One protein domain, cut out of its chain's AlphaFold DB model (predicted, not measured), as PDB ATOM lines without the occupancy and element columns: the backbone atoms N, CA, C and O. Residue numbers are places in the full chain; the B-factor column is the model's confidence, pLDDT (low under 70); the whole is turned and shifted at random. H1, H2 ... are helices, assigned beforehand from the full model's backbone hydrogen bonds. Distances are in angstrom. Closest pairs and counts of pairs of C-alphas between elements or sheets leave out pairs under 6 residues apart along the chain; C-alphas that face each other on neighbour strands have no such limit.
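AT A GLANCE: This is residues 38 to 120 of the 159 residues of an uncharacterized protein of Serpula lacrymans var. lacrymans (strain S7.9) (UniProt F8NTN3). The longest helix, H4, runs through the middle of an elongated set of helices; H6 crosses it nearly at right angles, and H1 and H2 pack on it at steep angles. At one end H5 folds back from H4 as a hairpin, and at the other the short H3 lies away from the other helices. The printed part has 83 residues, with six named helices in the order H1 to H6 and no named strand, an all-helix class. It is only just compact, close to loose, with a radius of gyration of the C-alphas of 14.2 A, and spans 46 by 22 by 20 A.

HOW THE PARTS SIT: H1, residues 38 to 49, touches the hub H4, residues 76 to 91, at a steep tilt of 54 degrees; the closest C-alphas, of Arg 42 and Val 90, are 5.7 A apart. H2, residues 51 to 58, touches H4 at 62 degrees, also steep, with C-alphas 57 and 79 closest at 6.0 A. H3, residues 62 to 67, touches no helix. H5, residues 97 to 105, forms a hairpin with H4 at a shallow tilt of 26 degrees, with C-alphas 91 and 100 closest at 6.4 A. H6, residues 107 to 120, touches H4 about perpendicular at 83 degrees, with C-alphas 84 and 111 closest at 4.5 A. In all six helices every O i to N i+4 pair is within hydrogen-bond range.

IN THESE COORDINATES: H1 begins at C-alpha 38 (-46.336, -27.409, -9.564) and is 16.4 A long; H2 is 10.4 A and H3 8.7 A. H4 is 22.8 A and H5 12.3 A. H6, 20.2 A, ends at C-alpha 120 (-29.925, -27.198, -12.291).

THE WHOLE: The C-alphas farthest apart, of Lys 67 and Pro 97, are 46.1 A apart. The printed part has no cut and no long link. Residues 59 to 77 have pLDDT under 70.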
ATOM      1  N   GLU A  38     -45.370 -26.768  -8.661       86.69
ATOM      2  CA  GLU A  38     -46.336 -27.409  -9.564       86.69
ATOM      3  C   GLU A  38     -45.754 -27.672 -10.969       86.69
ATOM      4  O   GLU A  38     -46.020 -28.712 -11.569       86.69
ATOM      5  N   CYS A  39     -44.925 -26.765 -11.506       87.44
ATOM      6  CA  CYS A  39     -44.260 -26.966 -12.801       87.44
ATOM      7  C   CYS A  39     -43.184 -28.059 -12.727       87.44
ATOM      8  O   CYS A  39     -42.972 -28.794 -13.689       87.44
ATOM      9  N   THR A  40     -42.494 -28.152 -11.588       90.00
ATOM     10  CA  THR A  40     -41.482 -29.186 -11.345       90.00
ATOM     11  C   THR A  40     -42.137 -30.549 -11.133       90.00
ATOM     12  O   THR A  40     -41.654 -31.530 -11.685       90.00
ATOM     13  N   ASP A  41     -43.270 -30.612 -10.437       91.31
ATOM     14  CA  ASP A  41     -44.030 -31.849 -10.236       91.31
ATOM     15  C   ASP A  41     -44.554 -32.384 -11.576       91.31
ATOM     16  O   ASP A  41     -44.290 -33.527 -11.934       91.31
ATOM     17  N   ARG A  42     -45.152 -31.516 -12.408       91.50
ATOM     18  CA  ARG A  42     -45.575 -31.880 -13.777       91.50
ATOM     19  C   ARG A  42     -44.415 -32.355 -14.651       91.50
ATOM     20  O   ARG A  42     -44.591 -33.238 -15.489       91.50
ATOM     21  N   LEU A  43     -43.235 -31.754 -14.493       92.88
ATOM     22  CA  LEU A  43     -42.025 -32.198 -15.182       92.88
ATOM     23  C   LEU A  43     -41.653 -33.627 -14.758       92.88
ATOM     24  O   LEU A  43     -41.347 -34.452 -15.619       92.88
ATOM     25  N   LEU A  44     -41.677 -33.921 -13.457       92.25
ATOM     26  CA  LEU A  44     -41.378 -35.254 -12.931       92.25
ATOM     27  C   LEU A  44     -42.418 -36.284 -13.392       92.25
ATOM     28  O   LEU A  44     -42.027 -37.319 -13.929       92.25
ATOM     29  N   ASP A  45     -43.710 -35.954 -13.320       93.81
ATOM     30  CA  ASP A  45     -44.805 -36.796 -13.820       93.81
ATOM     31  C   ASP A  45     -44.615 -37.149 -15.300       93.81
ATOM     32  O   ASP A  45     -44.774 -38.302 -15.711       93.81
ATOM     33  N   TRP A  46     -44.235 -36.167 -16.122       94.00
ATOM     34  CA  TRP A  46     -43.977 -36.406 -17.540       94.00
ATOM     35  C   TRP A  46     -42.802 -37.365 -17.747       94.00
ATOM     36  O   TRP A  46     -42.874 -38.249 -18.605       94.00
ATOM     37  N   LEU A  47     -41.725 -37.215 -16.970       92.31
ATOM     38  CA  LEU A  47     -40.555 -38.093 -17.039       92.31
ATOM     39  C   LEU A  47     -40.878 -39.526 -16.597       92.31
ATOM     40  O   LEU A  47     -40.310 -40.470 -17.151       92.31
ATOM     41  N   GLU A  48     -41.773 -39.705 -15.627       92.06
ATOM     42  CA  GLU A  48     -42.252 -41.021 -15.200       92.06
ATOM     43  C   GLU A  48     -43.124 -41.691 -16.261       92.06
ATOM     44  O   GLU A  48     -42.928 -42.870 -16.558       92.06
ATOM     45  N   GLN A  49     -44.015 -40.935 -16.904       92.44
ATOM     46  CA  GLN A  49     -44.887 -41.443 -17.968       92.44
ATOM     47  C   GLN A  49     -44.121 -41.747 -19.267       92.44
ATOM     48  O   GLN A  49     -44.464 -42.675 -19.999       92.44
ATOM     49  N   ASN A  50     -43.051 -41.000 -19.557       90.31
ATOM     50  CA  ASN A  50     -42.290 -41.101 -20.805       90.31
ATOM     51  C   ASN A  50     -40.930 -41.781 -20.602       90.31
ATOM     52  O   ASN A  50     -39.889 -41.256 -21.005       90.31
ATOM     53  N   VAL A  51     -40.934 -42.986 -20.020       85.94
ATOM     54  CA  VAL A  51     -39.730 -43.755 -19.647       85.94
ATOM     55  C   VAL A  51     -38.684 -43.829 -20.767       85.94
ATOM     56  O   VAL A  51     -37.500 -43.599 -20.523       85.94
ATOM     57  N   GLN A  52     -39.092 -44.096 -22.010       82.50
ATOM     58  CA  GLN A  52     -38.164 -44.188 -23.147       82.50
ATOM     59  C   GLN A  52     -37.488 -42.846 -23.471       82.50
ATOM     60  O   GLN A  52     -36.278 -42.799 -23.695       82.50
ATOM     61  N   LYS A  53     -38.250 -41.745 -23.455       86.00
ATOM     62  CA  LYS A  53     -37.716 -40.396 -23.701       86.00
ATOM     63  C   LYS A  53     -36.861 -39.931 -22.533       86.00
ATOM     64  O   LYS A  53     -35.814 -39.339 -22.761       86.00
ATOM     65  N   ARG A  54     -37.234 -40.284 -21.299       88.31
ATOM     66  CA  ARG A  54     -36.393 -40.115 -20.110       88.31
ATOM     67  C   ARG A  54     -35.051 -40.822 -20.295       88.31
ATOM     68  O   ARG A  54     -34.017 -40.187 -20.129       88.31
ATOM     69  N   HIS A  55     -35.035 -42.094 -20.697       83.06
ATOM     70  CA  HIS A  55     -33.774 -42.778 -20.990       83.06
ATOM     71  C   HIS A  55     -32.979 -42.035 -22.063       83.06
ATOM     72  O   HIS A  55     -31.812 -41.755 -21.850       83.06
ATOM     73  N   LEU A  56     -33.593 -41.596 -23.160       83.19
ATOM     74  CA  LEU A  56     -32.875 -40.827 -24.182       83.19
ATOM     75  C   LEU A  56     -32.337 -39.470 -23.675       83.19
ATOM     76  O   LEU A  56     -31.280 -39.006 -24.109       83.19
ATOM     77  N   LEU A  57     -33.048 -38.836 -22.742       84.25
ATOM     78  CA  LEU A  57     -32.700 -37.541 -22.165       84.25
ATOM     79  C   LEU A  57     -31.513 -37.636 -21.194       84.25
ATOM     80  O   LEU A  57     -30.619 -36.783 -21.205       84.25
ATOM     81  N   PHE A  58     -31.498 -38.679 -20.359       80.94
ATOM     82  CA  PHE A  58     -30.515 -38.862 -19.289       80.94
ATOM     83  C   PHE A  58     -29.382 -39.831 -19.642       80.94
ATOM     84  O   PHE A  58     -28.289 -39.687 -19.096       80.94
ATOM     85  N   SER A  59     -29.584 -40.751 -20.585       68.31
ATOM     86  CA  SER A  59     -28.521 -41.613 -21.097       68.31
ATOM     87  C   SER A  59     -27.609 -40.797 -22.005       68.31
ATOM     88  O   SER A  59     -27.936 -40.466 -23.144       68.31
ATOM     89  N   ASN A  60     -26.438 -40.450 -21.479       58.62
ATOM     90  CA  ASN A  60     -25.342 -39.885 -22.260       58.62
ATOM     91  C   ASN A  60     -24.025 -40.650 -22.069       58.62
ATOM     92  O   ASN A  60     -22.971 -40.105 -22.382       58.62
ATOM     93  N   SER A  61     -24.058 -41.888 -21.567       52.69
ATOM     94  CA  SER A  61     -22.850 -42.713 -21.497       52.69
ATOM     95  C   SER A  61     -22.741 -43.615 -22.725       52.69
ATOM     96  O   SER A  61     -23.640 -44.401 -23.029       52.69
ATOM     97  N   GLN A  62     -21.614 -43.505 -23.431       50.78
ATOM     98  CA  GLN A  62     -21.210 -44.450 -24.475       50.78
ATOM     99  C   GLN A  62     -21.098 -45.879 -23.906       50.78
ATOM    100  O   GLN A  62     -21.314 -46.841 -24.640       50.78
ATOM    101  N   GLU A  63     -20.819 -46.020 -22.608       52.28
ATOM    102  CA  GLU A  63     -20.679 -47.310 -21.931       52.28
ATOM    103  C   GLU A  63     -22.022 -48.024 -21.747       52.28
ATOM    104  O   GLU A  63     -22.109 -49.213 -22.044       52.28
ATOM    105  N   ASP A  64     -23.090 -47.320 -21.355       55.78
ATOM    106  CA  ASP A  64     -24.416 -47.933 -21.173       55.78
ATOM    107  C   ASP A  64     -25.035 -48.376 -22.505       55.78
ATOM    108  O   ASP A  64     -25.600 -49.465 -22.604       55.78
ATOM    109  N   ALA A  65     -24.873 -47.572 -23.563       52.75
ATOM    110  CA  ALA A  65     -25.338 -47.933 -24.905       52.75
ATOM    111  C   ALA A  65     -24.607 -49.173 -25.453       52.75
ATOM    112  O   ALA A  65     -25.233 -50.047 -26.058       52.75
ATOM    113  N   ASN A  66     -23.297 -49.269 -25.195       57.50
ATOM    114  CA  ASN A  66     -22.491 -50.431 -25.558       57.50
ATOM    115  C   ASN A  66     -22.872 -51.666 -24.718       57.50
ATOM    116  O   ASN A  66     -22.981 -52.760 -25.267       57.50
ATOM    117  N   LYS A  67     -23.129 -51.497 -23.414       60.97
ATOM    118  CA  LYS A  67     -23.547 -52.575 -22.501       60.97
ATOM    119  C   LYS A  67     -24.917 -53.152 -22.864       60.97
ATOM    120  O   LYS A  67     -25.137 -54.348 -22.706       60.97
ATOM    121  N   GLU A  68     -25.818 -52.328 -23.394       56.47
ATOM    122  CA  GLU A  68     -27.168 -52.739 -23.796       56.47
ATOM    123  C   GLU A  68     -27.280 -53.133 -25.285       56.47
ATOM    124  O   GLU A  68     -28.377 -53.376 -25.782       56.47
ATOM    125  N   SER A  69     -26.163 -53.202 -26.024       56.75
ATOM    126  CA  SER A  69     -26.147 -53.474 -27.477       56.75
ATOM    127  C   SER A  69     -27.093 -52.569 -28.286       56.75
ATOM    128  O   SER A  69     -27.662 -52.979 -29.302       56.75
ATOM    129  N   ARG A  70     -27.290 -51.321 -27.846       50.06
ATOM    130  CA  ARG A  70     -28.163 -50.347 -28.514       50.06
ATOM    131  C   ARG A  70     -27.345 -49.413 -29.398       50.06
ATOM    132  O   ARG A  70     -26.326 -48.867 -28.983       50.06
ATOM    133  N   LYS A  71     -27.812 -49.173 -30.630       49.75
ATOM    134  CA  LYS A  71     -27.210 -48.156 -31.505       49.75
ATOM    135  C   LYS A  71     -27.371 -46.778 -30.861       49.75
ATOM    136  O   LYS A  71     -28.477 -46.389 -30.493       49.75
ATOM    137  N   LYS A  72     -26.262 -46.041 -30.754       48.53
ATOM    138  CA  LYS A  72     -26.215 -44.652 -30.282       48.53
ATOM    139  C   LYS A  72     -27.246 -43.815 -31.039       48.53
ATOM    140  O   LYS A  72     -27.142 -43.656 -32.254       48.53
ATOM    141  N   GLY A  73     -28.206 -43.240 -30.318       49.47
ATOM    142  CA  GLY A  73     -29.062 -42.184 -30.845       49.47
ATOM    143  C   GLY A  73     -28.237 -40.914 -31.038       49.47
ATOM    144  O   GLY A  73     -28.230 -40.036 -30.180       49.47
ATOM    145  N   GLN A  74     -27.483 -40.826 -32.134       49.88
ATOM    146  CA  GLN A  74     -26.876 -39.576 -32.574       49.88
ATOM    147  C   GLN A  74     -27.997 -38.639 -33.025       49.88
ATOM    148  O   GLN A  74     -28.417 -38.673 -34.172       49.88
ATOM    149  N   ALA A  75     -28.486 -37.794 -32.123       51.62
ATOM    150  CA  ALA A  75     -29.141 -36.556 -32.512       51.62
ATOM    151  C   ALA A  75     -29.201 -35.614 -31.311       51.62
ATOM    152  O   ALA A  75     -30.068 -35.743 -30.459       51.62
ATOM    153  N   LYS A  76     -28.346 -34.587 -31.272       55.88
ATOM    154  CA  LYS A  76     -28.605 -33.401 -30.431       55.88
ATOM    155  C   LYS A  76     -30.026 -32.849 -30.678       55.88
ATOM    156  O   LYS A  76     -30.672 -32.371 -29.757       55.88
ATOM    157  N   SER A  77     -30.536 -33.035 -31.901       60.31
ATOM    158  CA  SER A  77     -31.918 -32.753 -32.299       60.31
ATOM    159  C   SER A  77     -32.974 -33.524 -31.483       60.31
ATOM    160  O   SER A  77     -33.987 -32.935 -31.121       60.31
ATOM    161  N   SER A  78     -32.741 -34.782 -31.075       71.44
ATOM    162  CA  SER A  78     -33.757 -35.542 -30.326       71.44
ATOM    163  C   SER A  78     -33.976 -35.003 -28.912       71.44
ATOM    164  O   SER A  78     -35.113 -34.975 -28.446       71.44
ATOM    165  N   LYS A  79     -32.919 -34.516 -28.248       81.44
ATOM    166  CA  LYS A  79     -33.034 -33.891 -26.920       81.44
ATOM    167  C   LYS A  79     -33.784 -32.567 -26.993       81.44
ATOM    168  O   LYS A  79     -34.699 -32.362 -26.207       81.44
ATOM    169  N   VAL A  80     -33.467 -31.715 -27.970       83.38
ATOM    170  CA  VAL A  80     -34.184 -30.444 -28.189       83.38
ATOM    171  C   VAL A  80     -35.678 -30.686 -28.421       83.38
ATOM    172  O   VAL A  80     -36.502 -30.008 -27.809       83.38
ATOM    173  N   THR A  81     -36.037 -31.698 -29.218       87.94
ATOM    174  CA  THR A  81     -37.440 -32.096 -29.410       87.94
ATOM    175  C   THR A  81     -38.093 -32.529 -28.099       87.94
ATOM    176  O   THR A  81     -39.175 -32.050 -27.775       87.94
ATOM    177  N   ILE A  82     -37.422 -33.371 -27.303       89.75
ATOM    178  CA  ILE A  82     -37.926 -33.802 -25.990       89.75
ATOM    179  C   ILE A  82     -38.140 -32.602 -25.056       89.75
ATOM    180  O   ILE A  82     -39.175 -32.516 -24.403       89.75
ATOM    181  N   HIS A  83     -37.209 -31.646 -25.010       91.00
ATOM    182  CA  HIS A  83     -37.373 -30.436 -24.203       91.00
ATOM    183  C   HIS A  83     -38.578 -29.597 -24.648       91.00
ATOM    184  O   HIS A  83     -39.284 -29.053 -23.802       91.00
ATOM    185  N   GLY A  84     -38.843 -29.522 -25.956       90.56
ATOM    186  CA  GLY A  84     -40.032 -28.866 -26.499       90.56
ATOM    187  C   GLY A  84     -41.337 -29.555 -26.095       90.56
ATOM    188  O   GLY A  84     -42.281 -28.888 -25.677       90.56
ATOM    189  N   GLU A  85     -41.385 -30.886 -26.150       92.00
ATOM    190  CA  GLU A  85     -42.554 -31.659 -25.709       92.00
ATOM    191  C   GLU A  85     -42.827 -31.488 -24.209       92.00
ATOM    192  O   GLU A  85     -43.971 -31.285 -23.800       92.00
ATOM    193  N   ILE A  86     -41.772 -31.521 -23.391       92.31
ATOM    194  CA  ILE A  86     -41.861 -31.267 -21.951       92.31
ATOM    195  C   ILE A  86     -42.376 -29.851 -21.699       92.31
ATOM    196  O   ILE A  86     -43.289 -29.666 -20.899       92.31
ATOM    197  N   ALA A  87     -41.818 -28.849 -22.385       91.81
ATOM    198  CA  ALA A  87     -42.259 -27.465 -22.265       91.81
ATOM    199  C   ALA A  87     -43.755 -27.337 -22.574       91.81
ATOM    200  O   ALA A  87     -44.499 -26.709 -21.820       91.81
ATOM    201  N   GLN A  88     -44.215 -27.980 -23.645       91.25
ATOM    202  CA  GLN A  88     -45.628 -27.986 -23.985       91.25
ATOM    203  C   GLN A  88     -46.469 -28.645 -22.887       91.25
ATOM    204  O   GLN A  88     -47.486 -28.086 -22.492       91.25
ATOM    205  N   PHE A  89     -46.054 -29.790 -22.351       91.25
ATOM    206  CA  PHE A  89     -46.802 -30.473 -21.296       91.25
ATOM    207  C   PHE A  89     -46.877 -29.663 -19.995       91.25
ATOM    208  O   PHE A  89     -47.952 -29.505 -19.422       91.25
ATOM    209  N   VAL A  90     -45.750 -29.107 -19.550       90.06
ATOM    210  CA  VAL A  90     -45.651 -28.391 -18.272       90.06
ATOM    211  C   VAL A  90     -46.427 -27.072 -18.309       90.06
ATOM    212  O   VAL A  90     -47.177 -26.779 -17.371       90.06
ATOM    213  N   PHE A  91     -46.277 -26.301 -19.394       87.88
ATOM    214  CA  PHE A  91     -46.762 -24.919 -19.481       87.88
ATOM    215  C   PHE A  91     -48.081 -24.749 -20.256       87.88
ATOM    216  O   PHE A  91     -48.660 -23.670 -20.209       87.88
ATOM    217  N   SER A  92     -48.601 -25.768 -20.956       84.31
ATOM    218  CA  SER A  92     -49.886 -25.635 -21.683       84.31
ATOM    219  C   SER A  92     -51.107 -25.507 -20.770       84.31
ATOM    220  O   SER A  92     -52.098 -24.895 -21.162       84.31
ATOM    221  N   GLY A  93     -51.039 -26.080 -19.567       77.56
ATOM    222  CA  GLY A  93     -52.062 -25.968 -18.527       77.56
ATOM    223  C   GLY A  93     -51.668 -25.004 -17.411       77.56
ATOM    224  O   GLY A  93     -52.041 -25.227 -16.255       77.56
ATOM    225  N   ASP A  94     -50.811 -24.019 -17.694       80.25
ATOM    226  CA  ASP A  94     -50.471 -22.996 -16.708       80.25
ATOM    227  C   ASP A  94     -51.675 -22.074 -16.461       80.25
ATOM    228  O   ASP A  94     -52.488 -21.822 -17.355       80.25
ATOM    229  N   ARG A  95     -51.814 -21.597 -15.221       76.38
ATOM    230  CA  ARG A  95     -52.881 -20.663 -14.842       76.38
ATOM    231  C   ARG A  95     -52.624 -19.275 -15.419       76.38
ATOM    232  O   ARG A  95     -53.574 -18.508 -15.562       76.38
ATOM    233  N   ASP A  96     -51.371 -18.955 -15.741       82.19
ATOM    234  CA  ASP A  96     -51.010 -17.676 -16.335       82.19
ATOM    235  C   ASP A  96     -51.247 -17.674 -17.864       82.19
ATOM    236  O   ASP A  96     -50.526 -18.339 -18.623       82.19
ATOM    237  N   PRO A  97     -52.226 -16.896 -18.368       80.56
ATOM    238  CA  PRO A  97     -52.490 -16.799 -19.802       80.56
ATOM    239  C   PRO A  97     -51.325 -16.173 -20.587       80.56
ATOM    240  O   PRO A  97     -51.206 -16.417 -21.794       80.56
ATOM    241  N   VAL A  98     -50.450 -15.396 -19.936       83.94
ATOM    242  CA  VAL A  98     -49.247 -14.809 -20.548       83.94
ATOM    243  C   VAL A  98     -48.222 -15.896 -20.851       83.94
ATOM    244  O   VAL A  98     -47.653 -15.905 -21.944       83.94
ATOM    245  N   ILE A  99     -48.039 -16.859 -19.944       83.12
ATOM    246  CA  ILE A  99     -47.156 -18.017 -20.146       83.12
ATOM    247  C   ILE A  99     -47.655 -18.853 -21.326       83.12
ATOM    248  O   ILE A  99     -46.896 -19.113 -22.260       83.12
ATOM    249  N   CYS A 100     -48.948 -19.182 -21.349       83.56
ATOM    250  CA  CYS A 100     -49.569 -19.943 -22.435       83.56
ATOM    251  C   CYS A 100     -49.457 -19.232 -23.797       83.56
ATOM    252  O   CYS A 100     -49.199 -19.870 -24.822       83.56
ATOM    253  N   SER A 101     -49.628 -17.908 -23.826       84.06
ATOM    254  CA  SER A 101     -49.504 -17.110 -25.053       84.06
ATOM    255  C   SER A 101     -48.050 -17.004 -25.523       84.06
ATOM    256  O   SER A 101     -47.769 -17.166 -26.710       84.06
ATOM    257  N   THR A 102     -47.110 -16.813 -24.595       84.75
ATOM    258  CA  THR A 102     -45.672 -16.735 -24.894       84.75
ATOM    259  C   THR A 102     -45.122 -18.086 -25.346       84.75
ATOM    260  O   THR A 102     -44.282 -18.124 -26.240       84.75
ATOM    261  N   LEU A 103     -45.623 -19.200 -24.801       86.75
ATOM    262  CA  LEU A 103     -45.275 -20.550 -25.253       86.75
ATOM    263  C   LEU A 103     -45.635 -20.750 -26.729       86.75
ATOM    264  O   LEU A 103     -44.837 -21.299 -27.483       86.75
ATOM    265  N   LYS A 104     -46.815 -20.277 -27.151       85.19
ATOM    266  CA  LYS A 104     -47.236 -20.333 -28.560       85.19
ATOM    267  C   LYS A 104     -46.378 -19.436 -29.450       85.19
ATOM    268  O   LYS A 104     -46.053 -19.832 -30.564       85.19
ATOM    269  N   ALA A 105     -46.019 -18.248 -28.965       86.62
ATOM    270  CA  ALA A 105     -45.223 -17.286 -29.721       86.62
ATOM    271  C   ALA A 105     -43.748 -17.699 -29.854       86.62
ATOM    272  O   ALA A 105     -43.133 -17.467 -30.891       86.62
ATOM    273  N   ASN A 106     -43.169 -18.304 -28.815       86.31
ATOM    274  CA  ASN A 106     -41.767 -18.707 -28.794       86.31
ATOM    275  C   ASN A 106     -41.566 -20.018 -28.008       86.31
ATOM    276  O   ASN A 106     -41.094 -19.999 -26.866       86.31
ATOM    277  N   PRO A 107     -41.873 -21.178 -28.615       85.81
ATOM    278  CA  PRO A 107     -41.724 -22.473 -27.951       85.81
ATOM    279  C   PRO A 107     -40.258 -22.830 -27.660       85.81
ATOM    280  O   PRO A 107     -39.963 -23.481 -26.656       85.81
ATOM    281  N   GLY A 108     -39.317 -22.363 -28.492       85.31
ATOM    282  CA  GLY A 108     -37.884 -22.633 -28.324       85.31
ATOM    283  C   GLY A 108     -37.318 -22.073 -27.017       85.31
ATOM    284  O   GLY A 108     -36.502 -22.720 -26.359       85.31
ATOM    285  N   ARG A 109     -37.813 -20.910 -26.579       87.31
ATOM    286  CA  ARG A 109     -37.440 -20.310 -25.291       87.31
ATOM    287  C   ARG A 109     -37.810 -21.200 -24.103       87.31
ATOM    288  O   ARG A 109     -37.020 -21.329 -23.170       87.31
ATOM    289  N   PHE A 110     -38.982 -21.832 -24.141       88.88
ATOM    290  CA  PHE A 110     -39.421 -22.731 -23.073       88.88
ATOM    291  C   PHE A 110     -38.672 -24.059 -23.105       88.88
ATOM    292  O   PHE A 110     -38.298 -24.556 -22.047       88.88
ATOM    293  N   ALA A 111     -38.366 -24.593 -24.291       89.19
ATOM    294  CA  ALA A 111     -37.498 -25.762 -24.412       89.19
ATOM    295  C   ALA A 111     -36.119 -25.506 -23.769       89.19
ATOM    296  O   ALA A 111     -35.642 -26.320 -22.980       89.19
ATOM    297  N   LYS A 112     -35.514 -24.336 -24.020       88.88
ATOM    298  CA  LYS A 112     -34.252 -23.929 -23.375       88.88
ATOM    299  C   LYS A 112     -34.402 -23.764 -21.859       88.88
ATOM    300  O   LYS A 112     -33.535 -24.191 -21.103       88.88
ATOM    301  N   ALA A 113     -35.513 -23.191 -21.395       88.69
ATOM    302  CA  ALA A 113     -35.787 -23.066 -19.964       88.69
ATOM    303  C   ALA A 113     -35.934 -24.430 -19.268       88.69
ATOM    304  O   ALA A 113     -35.456 -24.585 -18.145       88.69
ATOM    305  N   VAL A 114     -36.551 -25.417 -19.929       91.44
ATOM    306  CA  VAL A 114     -36.631 -26.810 -19.455       91.44
ATOM    307  C   VAL A 114     -35.241 -27.427 -19.347       91.44
ATOM    308  O   VAL A 114     -34.928 -28.018 -18.317       91.44
ATOM    309  N   ASP A 115     -34.406 -27.289 -20.377       90.62
ATOM    310  CA  ASP A 115     -33.042 -27.833 -20.365       90.62
ATOM    311  C   ASP A 115     -32.214 -27.258 -19.203       90.62
ATOM    312  O   ASP A 115     -31.699 -28.004 -18.364       90.62
ATOM    313  N   ASN A 116     -32.212 -25.928 -19.059       89.94
ATOM    314  CA  ASN A 116     -31.535 -25.235 -17.962       89.94
ATOM    315  C   ASN A 116     -32.031 -25.696 -16.581       89.94
ATOM    316  O   ASN A 116     -31.234 -25.895 -15.659       89.94
ATOM    317  N   HIS A 117     -33.343 -25.889 -16.421       91.94
ATOM    318  CA  HIS A 117     -33.910 -26.360 -15.156       91.94
ATOM    319  C   HIS A 117     -33.491 -27.793 -14.842       91.94
ATOM    320  O   HIS A 117     -33.043 -28.070 -13.731       91.94
ATOM    321  N   ILE A 118     -33.541 -28.696 -15.825       91.12
ATOM    322  CA  ILE A 118     -33.072 -30.078 -15.667       91.12
ATOM    323  C   ILE A 118     -31.581 -30.108 -15.305       91.12
ATOM    324  O   ILE A 118     -31.179 -30.885 -14.434       91.12
ATOM    325  N   ALA A 119     -30.752 -29.264 -15.925       88.75
ATOM    326  CA  ALA A 119     -29.338 -29.134 -15.579       88.75
ATOM    327  C   ALA A 119     -29.146 -28.669 -14.123       88.75
ATOM    328  O   ALA A 119     -28.359 -29.264 -13.379       88.75
ATOM    329  N   SER A 120     -29.922 -27.675 -13.680       89.88
ATOM    330  CA  SER A 120     -29.925 -27.198 -12.291       89.88
ATOM    331  C   SER A 120     -30.346 -28.291 -11.303       89.88
ATOM    332  O   SER A 120     -29.673 -28.507 -10.293       89.88
TER     333      SER A 120